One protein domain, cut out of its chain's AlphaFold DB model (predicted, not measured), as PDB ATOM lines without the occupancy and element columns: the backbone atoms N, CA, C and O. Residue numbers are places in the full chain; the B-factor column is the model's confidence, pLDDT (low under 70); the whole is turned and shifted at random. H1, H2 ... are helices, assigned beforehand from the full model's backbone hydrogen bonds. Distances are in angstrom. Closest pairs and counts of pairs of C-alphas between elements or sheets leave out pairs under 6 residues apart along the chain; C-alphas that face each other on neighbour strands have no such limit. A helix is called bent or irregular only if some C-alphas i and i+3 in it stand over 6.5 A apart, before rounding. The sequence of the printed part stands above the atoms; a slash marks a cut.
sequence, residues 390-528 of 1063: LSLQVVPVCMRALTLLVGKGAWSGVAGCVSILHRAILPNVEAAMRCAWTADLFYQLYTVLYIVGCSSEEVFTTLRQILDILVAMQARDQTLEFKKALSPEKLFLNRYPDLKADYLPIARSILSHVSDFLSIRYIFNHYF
ATOM      1  N   LEU A 390     237.192 212.232 273.535       83.12
ATOM      2  CA  LEU A 390     237.575 212.869 272.280       83.12
ATOM      3  C   LEU A 390     238.889 212.284 271.744       83.12
ATOM      4  O   LEU A 390     239.857 212.101 272.482       83.12
ATOM      5  N   SER A 391     238.928 212.023 270.435       83.69
ATOM      6  CA  SER A 391     240.140 211.589 269.731       83.69
ATOM      7  C   SER A 391     241.188 212.702 269.702       83.69
ATOM      8  O   SER A 391     240.860 213.865 269.489       83.69
ATOM      9  N   LEU A 392     242.473 212.351 269.793       86.94
ATOM     10  CA  LEU A 392     243.581 213.304 269.651       86.94
ATOM     11  C   LEU A 392     243.653 213.970 268.262       86.94
ATOM     12  O   LEU A 392     244.300 215.005 268.105       86.94
ATOM     13  N   GLN A 393     242.953 213.434 267.256       85.50
ATOM     14  CA  GLN A 393     242.851 214.048 265.925       85.50
ATOM     15  C   GLN A 393     242.115 215.398 265.930       85.50
ATOM     16  O   GLN A 393     242.272 216.184 264.994       85.50
ATOM     17  N   VAL A 394     241.354 215.706 266.986       88.06
ATOM     18  CA  VAL A 394     240.660 216.997 267.131       88.06
ATOM     19  C   VAL A 394     241.615 218.132 267.508       88.06
ATOM     20  O   VAL A 394     241.311 219.300 267.276       88.06
ATOM     21  N   VAL A 395     242.795 217.820 268.053       90.12
ATOM     22  CA  VAL A 395     243.725 218.823 268.586       90.12
ATOM     23  C   VAL A 395     244.237 219.786 267.502       90.12
ATOM     24  O   VAL A 395     244.077 220.993 267.685       90.12
ATOM     25  N   PRO A 396     244.737 219.334 266.330       90.12
ATOM     26  CA  PRO A 396     245.131 220.248 265.251       90.12
ATOM     27  C   PRO A 396     243.977 221.108 264.717       90.12
ATOM     28  O   PRO A 396     244.187 222.236 264.267       90.12
ATOM     29  N   VAL A 397     242.746 220.586 264.756       89.94
ATOM     30  CA  VAL A 397     241.534 221.319 264.363       89.94
ATOM     31  C   VAL A 397     241.270 222.457 265.349       89.94
ATOM     32  O   VAL A 397     241.119 223.609 264.934       89.94
ATOM     33  N   CYS A 398     241.296 222.156 266.648       90.19
ATOM     34  CA  CYS A 398     241.135 223.135 267.716       90.19
ATOM     35  C   CYS A 398     242.266 224.171 267.737       90.19
ATOM     36  O   CYS A 398     241.977 225.345 267.927       90.19
ATOM     37  N   MET A 399     243.522 223.792 267.468       89.88
ATOM     38  CA  MET A 399     244.644 224.739 267.361       89.88
ATOM     39  C   MET A 399     244.425 225.778 266.256       89.88
ATOM     40  O   MET A 399     244.643 226.970 266.476       89.88
ATOM     41  N   ARG A 400     243.946 225.353 265.076       88.31
ATOM     42  CA  ARG A 400     243.619 226.273 263.971       88.31
ATOM     43  C   ARG A 400     242.469 227.213 264.329       88.31
ATOM     44  O   ARG A 400     242.566 228.414 264.078       88.31
ATOM     45  N   ALA A 401     241.406 226.679 264.932       88.81
ATOM     46  CA  ALA A 401     240.267 227.475 265.383       88.81
ATOM     47  C   ALA A 401     240.668 228.465 266.491       88.81
ATOM     48  O   ALA A 401     240.273 229.627 266.448       88.81
ATOM     49  N   LEU A 402     241.512 228.042 267.437       89.94
ATOM     50  CA  LEU A 402     242.005 228.863 268.540       89.94
ATOM     51  C   LEU A 402     242.754 230.103 268.031       89.94
ATOM     52  O   LEU A 402     242.433 231.211 268.450       89.94
ATOM     53  N   THR A 403     243.676 229.950 267.073       86.56
ATOM     54  CA  THR A 403     244.396 231.089 266.467       86.56
ATOM     55  C   THR A 403     243.442 232.103 265.836       86.56
ATOM     56  O   THR A 403     243.604 233.310 266.016       86.56
ATOM     57  N   LEU A 404     242.425 231.624 265.110       87.44
ATOM     58  CA  LEU A 404     241.427 232.481 264.474       87.44
ATOM     59  C   LEU A 404     240.579 233.241 265.506       87.44
ATOM     60  O   LEU A 404     240.329 234.431 265.328       87.44
ATOM     61  N   LEU A 405     240.118 232.553 266.552       85.75
ATOM     62  CA  LEU A 405     239.230 233.115 267.572       85.75
ATOM     63  C   LEU A 405     239.952 234.149 268.437       85.75
ATOM     64  O   LEU A 405     239.403 235.226 268.663       85.75
ATOM     65  N   VAL A 406     241.204 233.872 268.821       84.31
ATOM     66  CA  VAL A 406     242.072 234.843 269.508       84.31
ATOM     67  C   VAL A 406     242.283 236.082 268.637       84.31
ATOM     68  O   VAL A 406     242.089 237.198 269.107       84.31
ATOM     69  N   GLY A 407     242.585 235.913 267.342       81.06
ATOM     70  CA  GLY A 407     242.755 237.036 266.411       81.06
ATOM     71  C   GLY A 407     241.490 237.877 266.179       81.06
ATOM     72  O   GLY A 407     241.592 239.018 265.733       81.06
ATOM     73  N   LYS A 408     240.306 237.333 266.483       80.81
ATOM     74  CA  LYS A 408     239.009 238.021 266.382       80.81
ATOM     75  C   LYS A 408     238.482 238.559 267.717       80.81
ATOM     76  O   LYS A 408     237.415 239.161 267.713       80.81
ATOM     77  N   GLY A 409     239.177 238.323 268.833       77.94
ATOM     78  CA  GLY A 409     238.681 238.668 270.170       77.94
ATOM     79  C   GLY A 409     237.411 237.908 270.572       77.94
ATOM     80  O   GLY A 409     236.626 238.407 271.367       77.94
ATOM     81  N   ALA A 410     237.167 236.720 270.006       80.81
ATOM     82  CA  ALA A 410     235.979 235.915 270.289       80.81
ATOM     83  C   ALA A 410     236.216 235.005 271.511       80.81
ATOM     84  O   ALA A 410     236.395 233.792 271.368       80.81
ATOM     85  N   TRP A 411     236.264 235.594 272.709       82.00
ATOM     86  CA  TRP A 411     236.713 234.934 273.944       82.00
ATOM     87  C   TRP A 411     235.864 233.733 274.367       82.00
ATOM     88  O   TRP A 411     236.418 232.725 274.807       82.00
ATOM     89  N   SER A 412     234.549 233.766 274.136       79.25
ATOM     90  CA  SER A 412     233.667 232.611 274.359       79.25
ATOM     91  C   SER A 412     234.074 231.396 273.514       79.25
ATOM     92  O   SER A 412     234.079 230.262 273.996       79.25
ATOM     93  N   GLY A 413     234.482 231.625 272.263       80.31
ATOM     94  CA  GLY A 413     234.993 230.581 271.381       80.31
ATOM     95  C   GLY A 413     236.401 230.117 271.771       80.31
ATOM     96  O   GLY A 413     236.739 228.942 271.612       80.31
ATOM     97  N   VAL A 414     237.239 231.020 272.296       86.50
ATOM     98  CA  VAL A 414     238.555 230.669 272.861       86.50
ATOM     99  C   VAL A 414     238.375 229.717 274.045       86.50
ATOM    100  O   VAL A 414     238.990 228.652 274.057       86.50
ATOM    101  N   ALA A 415     237.474 230.047 274.975       85.06
ATOM    102  CA  ALA A 415     237.113 229.192 276.105       85.06
ATOM    103  C   ALA A 415     236.586 227.824 275.638       85.06
ATOM    104  O   ALA A 415     237.029 226.789 276.136       85.06
ATOM    105  N   GLY A 416     235.719 227.802 274.617       85.88
ATOM    106  CA  GLY A 416     235.217 226.570 274.002       85.88
ATOM    107  C   GLY A 416     236.332 225.678 273.440       85.88
ATOM    108  O   GLY A 416     236.388 224.487 273.746       85.88
ATOM    109  N   CYS A 417     237.269 226.247 272.673       89.75
ATOM    110  CA  CYS A 417     238.441 225.524 272.168       89.75
ATOM    111  C   CYS A 417     239.309 224.958 273.299       89.75
ATOM    112  O   CYS A 417     239.699 223.794 273.240       89.75
ATOM    113  N   VAL A 418     239.612 225.766 274.319       91.31
ATOM    114  CA  VAL A 418     240.429 225.349 275.469       91.31
ATOM    115  C   VAL A 418     239.747 224.218 276.236       91.31
ATOM    116  O   VAL A 418     240.383 223.210 276.522       91.31
ATOM    117  N   SER A 419     238.440 224.318 276.483       90.06
ATOM    118  CA  SER A 419     237.654 223.276 277.153       90.06
ATOM    119  C   SER A 419     237.607 221.954 276.375       90.06
ATOM    120  O   SER A 419     237.586 220.884 276.987       90.06
ATOM    121  N   ILE A 420     237.602 222.001 275.039       90.44
ATOM    122  CA  ILE A 420     237.695 220.806 274.183       90.44
ATOM    123  C   ILE A 420     239.106 220.212 274.242       90.44
ATOM    124  O   ILE A 420     239.254 219.006 274.435       90.44
ATOM    125  N   LEU A 421     240.144 221.047 274.123       91.81
ATOM    126  CA  LEU A 421     241.543 220.622 274.234       91.81
ATOM    127  C   LEU A 421     241.818 219.972 275.594       91.81
ATOM    128  O   LEU A 421     242.395 218.891 275.645       91.81
ATOM    129  N   HIS A 422     241.331 220.572 276.678       91.06
ATOM    130  CA  HIS A 422     241.445 220.052 278.037       91.06
ATOM    131  C   HIS A 422     240.854 218.639 278.158       91.06
ATOM    132  O   HIS A 422     241.513 217.727 278.657       91.06
ATOM    133  N   ARG A 423     239.642 218.426 277.620       88.62
ATOM    134  CA  ARG A 423     238.961 217.118 277.612       88.62
ATOM    135  C   ARG A 423     239.606 216.088 276.680       88.62
ATOM    136  O   ARG A 423     239.510 214.897 276.955       88.62
ATOM    137  N   ALA A 424     240.245 216.511 275.590       88.88
ATOM    138  CA  ALA A 424     240.925 215.603 274.664       88.88
ATOM    139  C   ALA A 424     242.313 215.176 275.175       88.88
ATOM    140  O   ALA A 424     242.699 214.014 275.028       88.88
ATOM    141  N   ILE A 425     243.060 216.114 275.767       89.81
ATOM    142  CA  ILE A 425     244.472 215.941 276.120       89.81
ATOM    143  C   ILE A 425     244.638 215.319 277.501       89.81
ATOM    144  O   ILE A 425     245.367 214.339 277.607       89.81
ATOM    145  N   LEU A 426     243.983 215.834 278.551       89.25
ATOM    146  CA  LEU A 426     244.250 215.371 279.922       89.25
ATOM    147  C   LEU A 426     243.985 213.873 280.155       89.25
ATOM    148  O   LEU A 426     244.798 213.235 280.824       89.25
ATOM    149  N   PRO A 427     242.934 213.253 279.587       87.38
ATOM    150  CA  PRO A 427     242.756 211.803 279.699       87.38
ATOM    151  C   PRO A 427     243.808 210.989 278.925       87.38
ATOM    152  O   PRO A 427     244.021 209.820 279.229       87.38
ATOM    153  N   ASN A 428     244.467 211.592 277.927       86.50
ATOM    154  CA  ASN A 428     245.327 210.916 276.951       86.50
ATOM    155  C   ASN A 428     246.736 211.527 276.857       86.50
ATOM    156  O   ASN A 428     247.373 211.412 275.809       86.50
ATOM    157  N   VAL A 429     247.240 212.179 277.915       88.56
ATOM    158  CA  VAL A 429     248.484 212.973 277.846       88.56
ATOM    159  C   VAL A 429     249.641 212.146 277.290       88.56
ATOM    160  O   VAL A 429     250.347 212.608 276.404       88.56
ATOM    161  N   GLU A 430     249.806 210.892 277.711       87.12
ATOM    162  CA  GLU A 430     250.897 210.033 277.221       87.12
ATOM    163  C   GLU A 430     250.841 209.772 275.708       87.12
ATOM    164  O   GLU A 430     251.876 209.736 275.043       87.12
ATOM    165  N   ALA A 431     249.639 209.610 275.154       87.94
ATOM    166  CA  ALA A 431     249.444 209.450 273.719       87.94
ATOM    167  C   ALA A 431     249.583 210.792 272.981       87.94
ATOM    168  O   ALA A 431     250.165 210.835 271.895       87.94
ATOM    169  N   ALA A 432     249.114 211.888 273.590       88.25
ATOM    170  CA  ALA A 432     249.282 213.240 273.073       88.25
ATOM    171  C   ALA A 432     250.768 213.571 272.913       88.25
ATOM    172  O   ALA A 432     251.174 213.958 271.828       88.25
ATOM    173  N   MET A 433     251.598 213.283 273.920       91.06
ATOM    174  CA  MET A 433     253.038 213.569 273.901       91.06
ATOM    175  C   MET A 433     253.819 212.835 272.796       91.06
ATOM    176  O   MET A 433     254.901 213.274 272.423       91.06
ATOM    177  N   ARG A 434     253.280 211.749 272.223       89.25
ATOM    178  CA  ARG A 434     253.893 211.026 271.087       89.25
ATOM    179  C   ARG A 434     253.522 211.612 269.722       89.25
ATOM    180  O   ARG A 434     254.027 211.147 268.701       89.25
ATOM    181  N   CYS A 435     252.615 212.584 269.683       89.81
ATOM    182  CA  CYS A 435     252.156 213.200 268.447       89.81
ATOM    183  C   CYS A 435     253.140 214.276 267.952       89.81
ATOM    184  O   CYS A 435     253.810 214.943 268.735       89.81
ATOM    185  N   ALA A 436     253.198 214.486 266.633       88.00
ATOM    186  CA  ALA A 436     254.127 215.443 266.017       88.00
ATOM    187  C   ALA A 436     253.811 216.919 266.340       88.00
ATOM    188  O   ALA A 436     254.692 217.765 266.249       88.00
ATOM    189  N   TRP A 437     252.567 217.232 266.720       91.00
ATOM    190  CA  TRP A 437     252.093 218.596 267.002       91.00
ATOM    191  C   TRP A 437     252.284 219.039 268.461       91.00
ATOM    192  O   TRP A 437     251.936 220.164 268.807       91.00
ATOM    193  N   THR A 438     252.804 218.173 269.335       89.44
ATOM    194  CA  THR A 438     252.892 218.406 270.788       89.44
ATOM    195  C   THR A 438     253.643 219.687 271.144       89.44
ATOM    196  O   THR A 438     253.144 220.494 271.925       89.44
ATOM    197  N   ALA A 439     254.822 219.896 270.553       86.75
ATOM    198  CA  ALA A 439     255.635 221.076 270.831       86.75
ATOM    199  C   ALA A 439     254.934 222.364 270.367       86.75
ATOM    200  O   ALA A 439     254.851 223.329 271.125       86.75
ATOM    201  N   ASP A 440     254.364 222.358 269.158       88.62
ATOM    202  CA  ASP A 440     253.637 223.507 268.610       88.62
ATOM    203  C   ASP A 440     252.418 223.863 269.467       88.62
ATOM    204  O   ASP A 440     252.184 225.037 269.759       88.62
ATOM    205  N   LEU A 441     251.671 222.854 269.930       90.31
ATOM    206  CA  LEU A 441     250.552 223.045 270.847       90.31
ATOM    207  C   LEU A 441     251.003 223.684 272.157       90.31
ATOM    208  O   LEU A 441     250.369 224.636 272.606       90.31
ATOM    209  N   PHE A 442     252.075 223.170 272.760       90.12
ATOM    210  CA  PHE A 442     252.591 223.676 274.027       90.12
ATOM    211  C   PHE A 442     252.921 225.169 273.930       90.12
ATOM    212  O   PHE A 442     252.392 225.970 274.695       90.12
ATOM    213  N   TYR A 443     253.718 225.577 272.938       87.19
ATOM    214  CA  TYR A 443     254.097 226.984 272.777       87.19
ATOM    215  C   TYR A 443     252.927 227.877 272.339       87.19
ATOM    216  O   TYR A 443     252.858 229.047 272.734       87.19
ATOM    217  N   GLN A 444     251.980 227.345 271.562       87.44
ATOM    218  CA  GLN A 444     250.768 228.072 271.198       87.44
ATOM    219  C   GLN A 444     249.874 228.310 272.422       87.44
ATOM    220  O   GLN A 444     249.469 229.446 272.656       87.44
ATOM    221  N   LEU A 445     249.601 227.282 273.231       89.06
ATOM    222  CA  LEU A 445     248.825 227.408 274.467       89.06
ATOM    223  C   LEU A 445     249.525 228.301 275.487       89.06
ATOM    224  O   LEU A 445     248.868 229.131 276.105       89.06
ATOM    225  N   TYR A 446     250.849 228.204 275.595       86.06
ATOM    226  CA  TYR A 446     251.647 229.100 276.424       86.06
ATOM    227  C   TYR A 446     251.470 230.557 275.991       86.06
ATOM    228  O   TYR A 446     251.225 231.423 276.819       86.06
ATOM    229  N   THR A 447     251.479 230.840 274.687       83.62
ATOM    230  CA  THR A 447     251.210 232.191 274.167       83.62
ATOM    231  C   THR A 447     249.771 232.645 274.453       83.62
ATOM    232  O   THR A 447     249.545 233.795 274.829       83.62
ATOM    233  N   VAL A 448     248.792 231.748 274.295       85.44
ATOM    234  CA  VAL A 448     247.367 232.035 274.527       85.44
ATOM    235  C   VAL A 448     247.072 232.289 276.005       85.44
ATOM    236  O   VAL A 448     246.296 233.197 276.289       85.44
ATOM    237  N   LEU A 449     247.720 231.571 276.929       85.44
ATOM    238  CA  LEU A 449     247.623 231.793 278.376       85.44
ATOM    239  C   LEU A 449     247.808 233.279 278.718       85.44
ATOM    240  O   LEU A 449     246.997 233.866 279.429       85.44
ATOM    241  N   TYR A 450     248.837 233.905 278.143       77.94
ATOM    242  CA  TYR A 450     249.146 235.314 278.384       77.94
ATOM    243  C   TYR A 450     248.162 236.269 277.714       77.94
ATOM    244  O   TYR A 450     247.726 237.234 278.335       77.94
ATOM    245  N   ILE A 451     247.776 235.999 276.463       79.00
ATOM    246  CA  ILE A 451     246.812 236.846 275.743       79.00
ATOM    247  C   ILE A 451     245.459 236.858 276.466       79.00
ATOM    248  O   ILE A 451     244.853 237.917 276.629       79.00
ATOM    249  N   VAL A 452     245.008 235.692 276.930       79.31
ATOM    250  CA  VAL A 452     243.770 235.542 277.701       79.31
ATOM    251  C   VAL A 452     243.910 236.231 279.062       79.31
ATOM    252  O   VAL A 452     243.010 236.969 279.456       79.31
ATOM    253  N   GLY A 453     245.057 236.097 279.736       74.19
ATOM    254  CA  GLY A 453     245.324 236.724 281.037       74.19
ATOM    255  C   GLY A 453     245.224 238.254 281.039       74.19
ATOM    256  O   GLY A 453     244.845 238.841 282.052       74.19
ATOM    257  N   CYS A 454     245.491 238.892 279.895       72.12
ATOM    258  CA  CYS A 454     245.383 240.342 279.703       72.12
ATOM    259  C   CYS A 454     244.029 240.805 279.119       72.12
ATOM    260  O   CYS A 454     243.853 242.001 278.888       72.12
ATOM    261  N   SER A 455     243.082 239.900 278.843       71.94
ATOM    262  CA  SER A 455     241.770 240.257 278.274       71.94
ATOM    263  C   SER A 455     240.907 241.031 279.277       71.94
ATOM    264  O   SER A 455     241.040 240.834 280.476       71.94
ATOM    265  N   SER A 456     240.010 241.919 278.835       63.47
ATOM    266  CA  SER A 456     239.120 242.671 279.745       63.47
ATOM    267  C   SER A 456     238.032 241.807 280.394       63.47
ATOM    268  O   SER A 456     237.478 242.205 281.413       63.47
ATOM    269  N   GLU A 457     237.752 240.627 279.844       67.62
ATOM    270  CA  GLU A 457     236.714 239.707 280.318       67.62
ATOM    271  C   GLU A 457     237.187 238.829 281.488       67.62
ATOM    272  O   GLU A 457     238.383 238.686 281.751       67.62
ATOM    273  N   GLU A 458     236.235 238.254 282.223       70.00
ATOM    274  CA  GLU A 458     236.511 237.295 283.292       70.00
ATOM    275  C   GLU A 458     236.779 235.909 282.690       70.00
ATOM    276  O   GLU A 458     235.894 235.265 282.131       70.00
ATOM    277  N   VAL A 459     238.028 235.452 282.776       78.25
ATOM    278  CA  VAL A 459     238.518 234.259 282.054       78.25
ATOM    279  C   VAL A 459     239.208 233.247 282.971       78.25
ATOM    280  O   VAL A 459     240.008 232.428 282.518       78.25
ATOM    281  N   PHE A 460     238.896 233.291 284.267       79.69
ATOM    282  CA  PHE A 460     239.525 232.471 285.305       79.69
ATOM    283  C   PHE A 460     239.547 230.970 284.961       79.69
ATOM    284  O   PHE A 460     240.598 230.330 284.998       79.69
ATOM    285  N   THR A 461     238.399 230.414 284.565       82.25
ATOM    286  CA  THR A 461     238.246 228.989 284.216       82.25
ATOM    287  C   THR A 461     239.092 228.598 283.007       82.25
ATOM    288  O   THR A 461     239.759 227.565 283.026       82.25
ATOM    289  N   THR A 462     239.118 229.447 281.982       85.75
ATOM    290  CA  THR A 462     239.935 229.262 280.779       85.75
ATOM    291  C   THR A 462     241.426 229.287 281.110       85.75
ATOM    292  O   THR A 462     242.167 228.428 280.639       85.75
ATOM    293  N   LEU A 463     241.876 230.236 281.941       86.88
ATOM    294  CA  LEU A 463     243.274 230.318 282.375       86.88
ATOM    295  C   LEU A 463     243.701 229.056 283.120       86.88
ATOM    296  O   LEU A 463     244.726 228.469 282.778       86.88
ATOM    297  N   ARG A 464     242.885 228.601 284.076       87.88
ATOM    298  CA  ARG A 464     243.145 227.376 284.836       87.88
ATOM    299  C   ARG A 464     243.272 226.149 283.932       87.88
ATOM    300  O   ARG A 464     244.254 225.428 284.023       87.88
ATOM    301  N   GLN A 465     242.351 225.972 282.982       91.56
ATOM    302  CA  GLN A 465     242.404 224.859 282.027       91.56
ATOM    303  C   GLN A 465     243.655 224.891 281.136       91.56
ATOM    304  O   GLN A 465     244.201 223.839 280.804       91.56
ATOM    305  N   ILE A 466     244.120 226.078 280.725       90.50
ATOM    306  CA  ILE A 466     245.372 226.193 279.963       90.50
ATOM    307  C   ILE A 466     246.565 225.794 280.841       90.50
ATOM    308  O   ILE A 466     247.422 225.042 280.374       90.50
ATOM    309  N   LEU A 467     246.612 226.259 282.098       90.00
ATOM    310  CA  LEU A 467     247.649 225.870 283.061       90.00
ATOM    311  C   LEU A 467     247.676 224.352 283.261       90.00
ATOM    312  O   LEU A 467     248.742 223.756 283.123       90.00
ATOM    313  N   ASP A 468     246.519 223.720 283.471       91.88
ATOM    314  CA  ASP A 468     246.401 222.270 283.667       91.88
ATOM    315  C   ASP A 468     247.009 221.480 282.498       91.88
ATOM    316  O   ASP A 468     247.786 220.543 282.704       91.88
ATOM    317  N   ILE A 469     246.717 221.883 281.254       91.56
ATOM    318  CA  ILE A 469     247.272 221.239 280.053       91.56
ATOM    319  C   ILE A 469     248.791 221.433 279.984       91.56
ATOM    320  O   ILE A 469     249.524 220.464 279.778       91.56
ATOM    321  N   LEU A 470     249.275 222.669 280.148       90.94
ATOM    322  CA  LEU A 470     250.702 222.991 280.040       90.94
ATOM    323  C   LEU A 470     251.531 222.251 281.094       90.94
ATOM    324  O   LEU A 470     252.559 221.658 280.762       90.94
ATOM    325  N   VAL A 471     251.064 222.241 282.344       88.62
ATOM    326  CA  VAL A 471     251.716 221.537 283.454       88.62
ATOM    327  C   VAL A 471     251.727 220.030 283.200       88.62
ATOM    328  O   VAL A 471     252.769 219.394 283.360       88.62
ATOM    329  N   ALA A 472     250.612 219.450 282.743       89.62
ATOM    330  CA  ALA A 472     250.537 218.024 282.437       89.62
ATOM    331  C   ALA A 472     251.478 217.613 281.291       89.62
ATOM    332  O   ALA A 472     252.108 216.557 281.367       89.62
ATOM    333  N   MET A 473     251.602 218.439 280.249       90.38
ATOM    334  CA  MET A 473     252.517 218.192 279.130       90.38
ATOM    335  C   MET A 473     253.984 218.284 279.568       90.38
ATOM    336  O   MET A 473     254.758 217.361 279.312       90.38
ATOM    337  N   GLN A 474     254.363 219.347 280.285       87.00
ATOM    338  CA  GLN A 474     255.738 219.526 280.760       87.00
ATOM    339  C   GLN A 474     256.158 218.442 281.765       87.00
ATOM    340  O   GLN A 474     257.292 217.969 281.733       87.00
ATOM    341  N   ALA A 475     255.246 217.993 282.634       86.12
ATOM    342  CA  ALA A 475     255.526 216.910 283.576       86.12
ATOM    343  C   ALA A 475     255.931 215.597 282.875       86.12
ATOM    344  O   ALA A 475     256.588 214.752 283.485       86.12
ATOM    345  N   ARG A 476     255.541 215.410 281.606       87.50
ATOM    346  CA  ARG A 476     255.884 214.232 280.796       87.50
ATOM    347  C   ARG A 476     257.105 214.432 279.907       87.50
ATOM    348  O   ARG A 476     257.790 213.451 279.632       87.50
ATOM    349  N   ASP A 477     257.380 215.659 279.481       84.75
ATOM    350  CA  ASP A 477     258.564 216.002 278.696       84.75
ATOM    351  C   ASP A 477     259.183 217.309 279.198       84.75
ATOM    352  O   ASP A 477     258.712 218.408 278.905       84.75
ATOM    353  N   GLN A 478     260.286 217.173 279.933       79.62
ATOM    354  CA  GLN A 478     261.026 218.303 280.492       79.62
ATOM    355  C   GLN A 478     261.778 219.120 279.426       79.62
ATOM    356  O   GLN A 478     262.287 220.190 279.743       79.62
ATOM    357  N   THR A 479     261.849 218.658 278.169       79.75
ATOM    358  CA  THR A 479     262.411 219.453 277.060       79.75
ATOM    359  C   THR A 479     261.457 220.555 276.582       79.75
ATOM    360  O   THR A 479     261.882 221.497 275.902       79.75
ATOM    361  N   LEU A 480     260.176 220.482 276.968       81.56
ATOM    362  CA  LEU A 480     259.213 221.567 276.812       81.56
ATOM    363  C   LEU A 480     259.495 222.656 277.850       81.56
ATOM    364  O   LEU A 480     258.971 222.674 278.964       81.56
ATOM    365  N   GLU A 481     260.377 223.567 277.467       75.06
ATOM    366  CA  GLU A 481     260.824 224.659 278.318       75.06
ATOM    367  C   GLU A 481     259.925 225.890 278.157       75.06
ATOM    368  O   GLU A 481     259.595 226.313 277.044       75.06
ATOM    369  N   PHE A 482     259.608 226.552 279.266       75.94
ATOM    370  CA  PHE A 482     258.987 227.874 279.252       75.94
ATOM    371  C   PHE A 482     260.027 228.951 278.872       75.94
ATOM    372  O   PHE A 482     260.532 229.686 279.715       75.94
ATOM    373  N   LYS A 483     260.403 229.010 277.584       61.00
ATOM    374  CA  LYS A 483     261.432 229.922 277.038       61.00
ATOM    375  C   LYS A 483     260.898 231.323 276.706       61.00
ATOM    376  O   LYS A 483     259.778 231.469 276.226       61.00
ATOM    377  N   LYS A 484     261.819 232.300 276.777       53.59
ATOM    378  CA  LYS A 484     261.728 233.721 276.369       53.59
ATOM    379  C   LYS A 484     260.922 234.627 277.307       53.59
ATOM    380  O   LYS A 484     259.777 234.357 277.641       53.59
ATOM    381  N   ALA A 485     261.588 235.730 277.652       48.88
ATOM    382  CA  ALA A 485     261.213 236.751 278.613       48.88
ATOM    383  C   ALA A 485     259.747 237.179 278.538       48.88
ATOM    384  O   ALA A 485     259.285 237.740 277.537       48.88
ATOM    385  N   LEU A 486     259.036 236.945 279.634       51.62
ATOM    386  CA  LEU A 486     257.768 237.597 279.895       51.62
ATOM    387  C   LEU A 486     258.091 238.925 280.556       51.62
ATOM    388  O   LEU A 486     258.734 238.962 281.600       51.62
ATOM    389  N   SER A 487     257.643 240.028 279.958       54.44
ATOM    390  CA  SER A 487     257.602 241.262 280.732       54.44
ATOM    391  C   SER A 487     256.611 241.066 281.894       54.44
ATOM    392  O   SER A 487     255.611 240.360 281.724       54.44
ATOM    393  N   PRO A 488     256.838 241.682 283.068       48.72
ATOM    394  CA  PRO A 488     255.948 241.588 284.230       48.72
ATOM    395  C   PRO A 488     254.499 241.957 283.900       48.72
ATOM    396  O   PRO A 488     253.565 241.463 284.519       48.72
ATOM    397  N   GLU A 489     254.321 242.789 282.873       46.16
ATOM    398  CA  GLU A 489     253.048 243.257 282.318       46.16
ATOM    399  C   GLU A 489     252.190 242.131 281.717       46.16
ATOM    400  O   GLU A 489     250.981 242.290 281.569       46.16
ATOM    401  N   LYS A 490     252.802 240.999 281.342       54.50
ATOM    402  CA  LYS A 490     252.109 239.834 280.766       54.50
ATOM    403  C   LYS A 490     251.721 238.796 281.813       54.50
ATOM    404  O   LYS A 490     251.075 237.810 281.474       54.50
ATOM    405  N   LEU A 491     252.120 238.989 283.068       65.88
ATOM    406  CA  LEU A 491     251.852 238.052 284.149       65.88
ATOM    407  C   LEU A 491     250.575 238.472 284.895       65.88
ATOM    408  O   LEU A 491     250.446 239.591 285.391       65.88
ATOM    409  N   PHE A 492     249.604 237.560 284.957       72.44
ATOM    410  CA  PHE A 492     248.221 237.846 285.360       72.44
ATOM    411  C   PHE A 492     247.918 237.579 286.847       72.44
ATOM    412  O   PHE A 492     246.784 237.795 287.272       72.44
ATOM    413  N   LEU A 493     248.896 237.142 287.655       75.19
ATOM    414  CA  LEU A 493     248.686 236.815 289.080       75.19
ATOM    415  C   LEU A 493     248.274 238.031 289.924       75.19
ATOM    416  O   LEU A 493     247.598 237.863 290.932       75.19
ATOM    417  N   ASN A 494     248.596 239.251 289.486       75.50
ATOM    418  CA  ASN A 494     248.075 240.481 290.098       75.50
ATOM    419  C   ASN A 494     246.547 240.597 289.992       75.50
ATOM    420  O   ASN A 494     245.913 241.165 290.874       75.50
ATOM    421  N   ARG A 495     245.954 240.077 288.908       74.19
ATOM    422  CA  ARG A 495     244.505 240.097 288.672       74.19
ATOM    423  C   ARG A 495     243.812 238.837 289.189       74.19
ATOM    424  O   ARG A 495     242.677 238.921 289.639       74.19
ATOM    425  N   TYR A 496     244.488 237.693 289.117       79.06
ATOM    426  CA  TYR A 496     243.966 236.392 289.534       79.06
ATOM    427  C   TYR A 496     244.910 235.741 290.562       79.06
ATOM    428  O   TYR A 496     245.598 234.770 290.230       79.06
ATOM    429  N   PRO A 497     244.978 236.267 291.799       78.38
ATOM    430  CA  PRO A 497     245.875 235.747 292.833       78.38
ATOM    431  C   PRO A 497     245.565 234.291 293.206       78.38
ATOM    432  O   PRO A 497     246.478 233.542 293.551       78.38
ATOM    433  N   ASP A 498     244.311 233.857 293.053       80.25
ATOM    434  CA  ASP A 498     243.874 232.484 293.337       80.25
ATOM    435  C   ASP A 498     244.538 231.434 292.427       80.25
ATOM    436  O   ASP A 498     244.637 230.270 292.803       80.25
ATOM    437  N   LEU A 499     245.066 231.839 291.263       82.81
ATOM    438  CA  LEU A 499     245.819 230.959 290.358       82.81
ATOM    439  C   LEU A 499     247.299 230.801 290.760       82.81
ATOM    440  O   LEU A 499     248.059 230.149 290.040       82.81
ATOM    441  N   LYS A 500     247.741 231.371 291.896       83.81
ATOM    442  CA  LYS A 500     249.124 231.229 292.406       83.81
ATOM    443  C   LYS A 500     249.517 229.753 292.563       83.81
ATOM    444  O   LYS A 500     250.633 229.374 292.220       83.81
ATOM    445  N   ALA A 501     248.614 228.897 293.039       85.12
ATOM    446  CA  ALA A 501     248.907 227.471 293.187       85.12
ATOM    447  C   ALA A 501     249.059 226.766 291.826       85.12
ATOM    448  O   ALA A 501     250.017 226.019 291.625       85.12
ATOM    449  N   ASP A 502     248.159 227.043 290.879       84.31
ATOM    450  CA  ASP A 502     248.166 226.428 289.546       84.31
ATOM    451  C   ASP A 502     249.369 226.898 288.694       84.31
ATOM    452  O   ASP A 502     249.891 226.143 287.874       84.31
ATOM    453  N   TYR A 503     249.861 228.127 288.904       85.06
ATOM    454  CA  TYR A 503     251.013 228.692 288.180       85.06
ATOM    455  C   TYR A 503     252.380 228.280 288.761       85.06
ATOM    456  O   TYR A 503     253.407 228.401 288.088       85.06
ATOM    457  N   LEU A 504     252.428 227.757 289.990       85.38
ATOM    458  CA  LEU A 504     253.672 227.398 290.680       85.38
ATOM    459  C   LEU A 504     254.617 226.473 289.873       85.38
ATOM    460  O   LEU A 504     255.821 226.750 289.847       85.38
ATOM    461  N   PRO A 505     254.151 225.409 289.182       84.31
ATOM    462  CA  PRO A 505     255.037 224.557 288.382       84.31
ATOM    463  C   PRO A 505     255.719 225.325 287.241       84.31
ATOM    464  O   PRO A 505     256.906 225.123 286.977       84.31
ATOM    465  N   ILE A 506     254.994 226.264 286.624       81.44
ATOM    466  CA  ILE A 506     255.515 227.143 285.573       81.44
ATOM    467  C   ILE A 506     256.567 228.086 286.157       81.44
ATOM    468  O   ILE A 506     257.664 228.184 285.613       81.44
ATOM    469  N   ALA A 507     256.283 228.721 287.300       80.00
ATOM    470  CA  ALA A 507     257.236 229.594 287.988       80.00
ATOM    471  C   ALA A 507     258.556 228.873 288.330       80.00
ATOM    472  O   ALA A 507     259.634 229.415 288.090       80.00
ATOM    473  N   ARG A 508     258.488 227.629 288.826       80.44
ATOM    474  CA  ARG A 508     259.676 226.800 289.107       80.44
ATOM    475  C   ARG A 508     260.486 226.509 287.843       80.44
ATOM    476  O   ARG A 508     261.706 226.640 287.859       80.44
ATOM    477  N   SER A 509     259.817 226.151 286.748       77.69
ATOM    478  CA  SER A 509     260.489 225.873 285.477       77.69
ATOM    479  C   SER A 509     261.102 227.133 284.843       77.69
ATOM    480  O   SER A 509     262.191 227.062 284.284       77.69
ATOM    481  N   ILE A 510     260.483 228.310 284.988       76.88
ATOM    482  CA  ILE A 510     261.093 229.578 284.550       76.88
ATOM    483  C   ILE A 510     262.425 229.817 285.285       76.88
ATOM    484  O   ILE A 510     263.417 230.189 284.659       76.88
ATOM    485  N   LEU A 511     262.480 229.547 286.594       73.56
ATOM    486  CA  LEU A 511     263.700 229.728 287.389       73.56
ATOM    487  C   LEU A 511     264.805 228.711 287.060       73.56
ATOM    488  O   LEU A 511     265.980 229.066 287.114       73.56
ATOM    489  N   SER A 512     264.472 227.473 286.681       72.31
ATOM    490  CA  SER A 512     265.487 226.470 286.314       72.31
ATOM    491  C   SER A 512     266.195 226.766 284.983       72.31
ATOM    492  O   SER A 512     267.282 226.245 284.735       72.31
ATOM    493  N   HIS A 513     265.623 227.624 284.133       66.25
ATOM    494  CA  HIS A 513     266.149 227.962 282.807       66.25
ATOM    495  C   HIS A 513     266.449 229.464 282.695       66.25
ATOM    496  O   HIS A 513     265.768 230.162 281.955       66.25
ATOM    497  N   VAL A 514     267.456 229.949 283.447       56.59
ATOM    498  CA  VAL A 514     268.014 231.330 283.462       56.59
ATOM    499  C   VAL A 514     267.104 232.367 282.781       56.59
ATOM    500  O   VAL A 514     267.305 232.756 281.629       56.59
ATOM    501  N   SER A 515     266.070 232.781 283.505       59.25
ATOM    502  CA  SER A 515     265.087 233.775 283.076       59.25
ATOM    503  C   SER A 515     265.628 235.200 283.188       59.25
ATOM    504  O   SER A 515     266.567 235.455 283.933       59.25
ATOM    505  N   ASP A 516     265.036 236.151 282.469       66.69
ATOM    506  CA  ASP A 516     265.353 237.576 282.586       66.69
ATOM    507  C   ASP A 516     265.015 238.142 283.983       66.69
ATOM    508  O   ASP A 516     264.156 237.616 284.696       66.69
ATOM    509  N   PHE A 517     265.677 239.240 284.369       67.50
ATOM    510  CA  PHE A 517     265.532 239.860 285.694       67.50
ATOM    511  C   PHE A 517     264.080 240.221 286.042       67.50
ATOM    512  O   PHE A 517     263.668 240.088 287.193       67.50
ATOM    513  N   LEU A 518     263.290 240.660 285.061       69.00
ATOM    514  CA  LEU A 518     261.928 241.117 285.300       69.00
ATOM    515  C   LEU A 518     260.987 239.949 285.636       69.00
ATOM    516  O   LEU A 518     260.201 240.053 286.581       69.00
ATOM    517  N   SER A 519     261.118 238.823 284.929       72.00
ATOM    518  CA  SER A 519     260.426 237.572 285.268       72.00
ATOM    519  C   SER A 519     260.796 237.088 286.674       72.00
ATOM    520  O   SER A 519     259.921 236.699 287.447       72.00
ATOM    521  N   ILE A 520     262.083 237.158 287.038       73.38
ATOM    522  CA  ILE A 520     262.576 236.746 288.364       73.38
ATOM    523  C   ILE A 520     262.006 237.638 289.453       73.38
ATOM    524  O   ILE A 520     261.512 237.125 290.450       73.38
ATOM    525  N   ARG A 521     262.036 238.960 289.259       73.69
ATOM    526  CA  ARG A 521     261.461 239.923 290.200       73.69
ATOM    527  C   ARG A 521     259.979 239.644 290.421       73.69
ATOM    528  O   ARG A 521     259.537 239.601 291.562       73.69
ATOM    529  N   TYR A 522     259.215 239.421 289.353       77.69
ATOM    530  CA  TYR A 522     257.792 239.120 289.473       77.69
ATOM    531  C   TYR A 522     257.543 237.804 290.220       77.69
ATOM    532  O   TYR A 522     256.759 237.771 291.166       77.69
ATOM    533  N   ILE A 523     258.230 236.723 289.837       78.88
ATOM    534  CA  ILE A 523     258.107 235.430 290.523       78.88
ATOM    535  C   ILE A 523     258.498 235.584 291.992       78.88
ATOM    536  O   ILE A 523     257.769 235.139 292.869       78.88
ATOM    537  N   PHE A 524     259.597 236.272 292.283       76.88
ATOM    538  CA  PHE A 524     260.050 236.459 293.651       76.88
ATOM    539  C   PHE A 524     259.079 237.319 294.471       76.88
ATOM    540  O   PHE A 524     258.801 236.973 295.610       76.88
ATOM    541  N   ASN A 525     258.459 238.352 293.889       79.31
ATOM    542  CA  ASN A 525     257.415 239.142 294.554       79.31
ATOM    543  C   ASN A 525     256.200 238.303 294.971       79.31
ATOM    544  O   ASN A 525     255.622 238.548 296.027       79.31
ATOM    545  N   HIS A 526     255.788 237.344 294.138       82.38
ATOM    546  CA  HIS A 526     254.586 236.544 294.387       82.38
ATOM    547  C   HIS A 526     254.856 235.247 295.155       82.38
ATOM    548  O   HIS A 526     253.943 234.744 295.807       82.38
ATOM    549  N   TYR A 527     256.081 234.722 295.100       85.00
ATOM    550  CA  TYR A 527     256.480 233.430 295.668       85.00
ATOM    551  C   TYR A 527     257.664 233.551 296.647       85.00
ATOM    552  O   TYR A 527     258.429 232.600 296.811       85.00
ATOM    553  N   PHE A 528     257.836 234.707 297.299       80.69
ATOM    554  CA  PHE A 528     258.890 234.926 298.304       80.69
ATOM    555  C   PHE A 528     258.791 233.975 299.504       80.69
ATOM    556  O   PHE A 528     259.768 233.819 300.224       80.69
TER     557      PHE A 528
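What this domain is: This is residues 390 to 528 of the 1063 residues of an uncharacterized protein of Blastocystis sp. subtype 1 (strain ATCC 50177 / NandII) (UniProt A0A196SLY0). Two helical hairpins, H1 with H2 and H3 with H4, stand side by side as a four-helix bundle; H5 extends the row H2, H4, H5, and H6 lies beyond H5 at the far end. H1 and H3 make a second, shorter row over H2 and H4, while part of the long link before H5 runs between H3 and H6. The 139 printed residues hold six named helices, H1 to H6 in chain order, and no named strand: the class is all helix. The whole is compact, with a radius of gyration of the C-alphas of 14.5 A and spans of 41 by 33 by 22 A.

Where its parts are: Find C-alpha 394 at (240.660, 216.997, 267.131); from there H1 runs to residue 407, 20.2 A away. H2, residues 411 to 432, measures 25.1 A and has a kink of 67 degrees near residue 426; it is irregular, with C-alphas 427 and 430 8.7 A apart. H3, residues 438 to 453, measures 22.3 A. Look next at C-alpha 460, at (239.525, 232.471, 285.305), where H4 begins; it reaches residue 476 after 24.9 A. H5, residues 497 to 512, measures 22.7 A and has a kink of 59 degrees near residue 504; it is irregular too, with C-alphas 502 and 505 7.2 A apart. H6, residues 517 to 527, measures 14.9 A and ends at C-alpha 527, (256.480, 233.430, 295.668).

How they stand to each other: Start at H1: H1, H2, H3 and H4 form an up-and-down bundle, each running against the one before. H1 and H2 touch as a hairpin, at a shallow tilt of 29 degrees; their closest C-alphas, of Cys 398 and Cys 417, are 5.7 A apart. H3, with residues 441 to 448 alone, only just touches H1, with 3 pairs of C-alphas within 8 A, the closest those of Met 399 and Leu 441 at 7.1 A. H4 is the hub, touching H2 (Ala 415 and Thr 462, closest C-alphas 5.5 A), H3 (Leu 449 and Leu 463, 6.1 A, a hairpin) and H5 (Leu 467 and Asp 502, 6.5 A). H5 and H6 only just touch, with 3 pairs within 8 A, at a steep tilt of 46 degrees, opposite ways; the closest C-alphas are those of Ala 507 and Ile 523, 6.4 A. H1 and H6 are apart. Every O i to N i+4 pair is within hydrogen-bond range in H1 and H6; the counts are 14 of 18 in H2, 11 of 12 in H3, 12 of 13 in H4 and 8 of 12 in H5.

The domain as a whole: The two C-alphas farthest apart, of Gln 393 and Phe 528, are 41.7 A apart. The printed part has no cut. The link from H4 to H5, residues 477 to 496, is long. Mean pLDDT of the printed part is 81.0; residues 456 to 457, 483 to 491 and 513 to 518 are under 70.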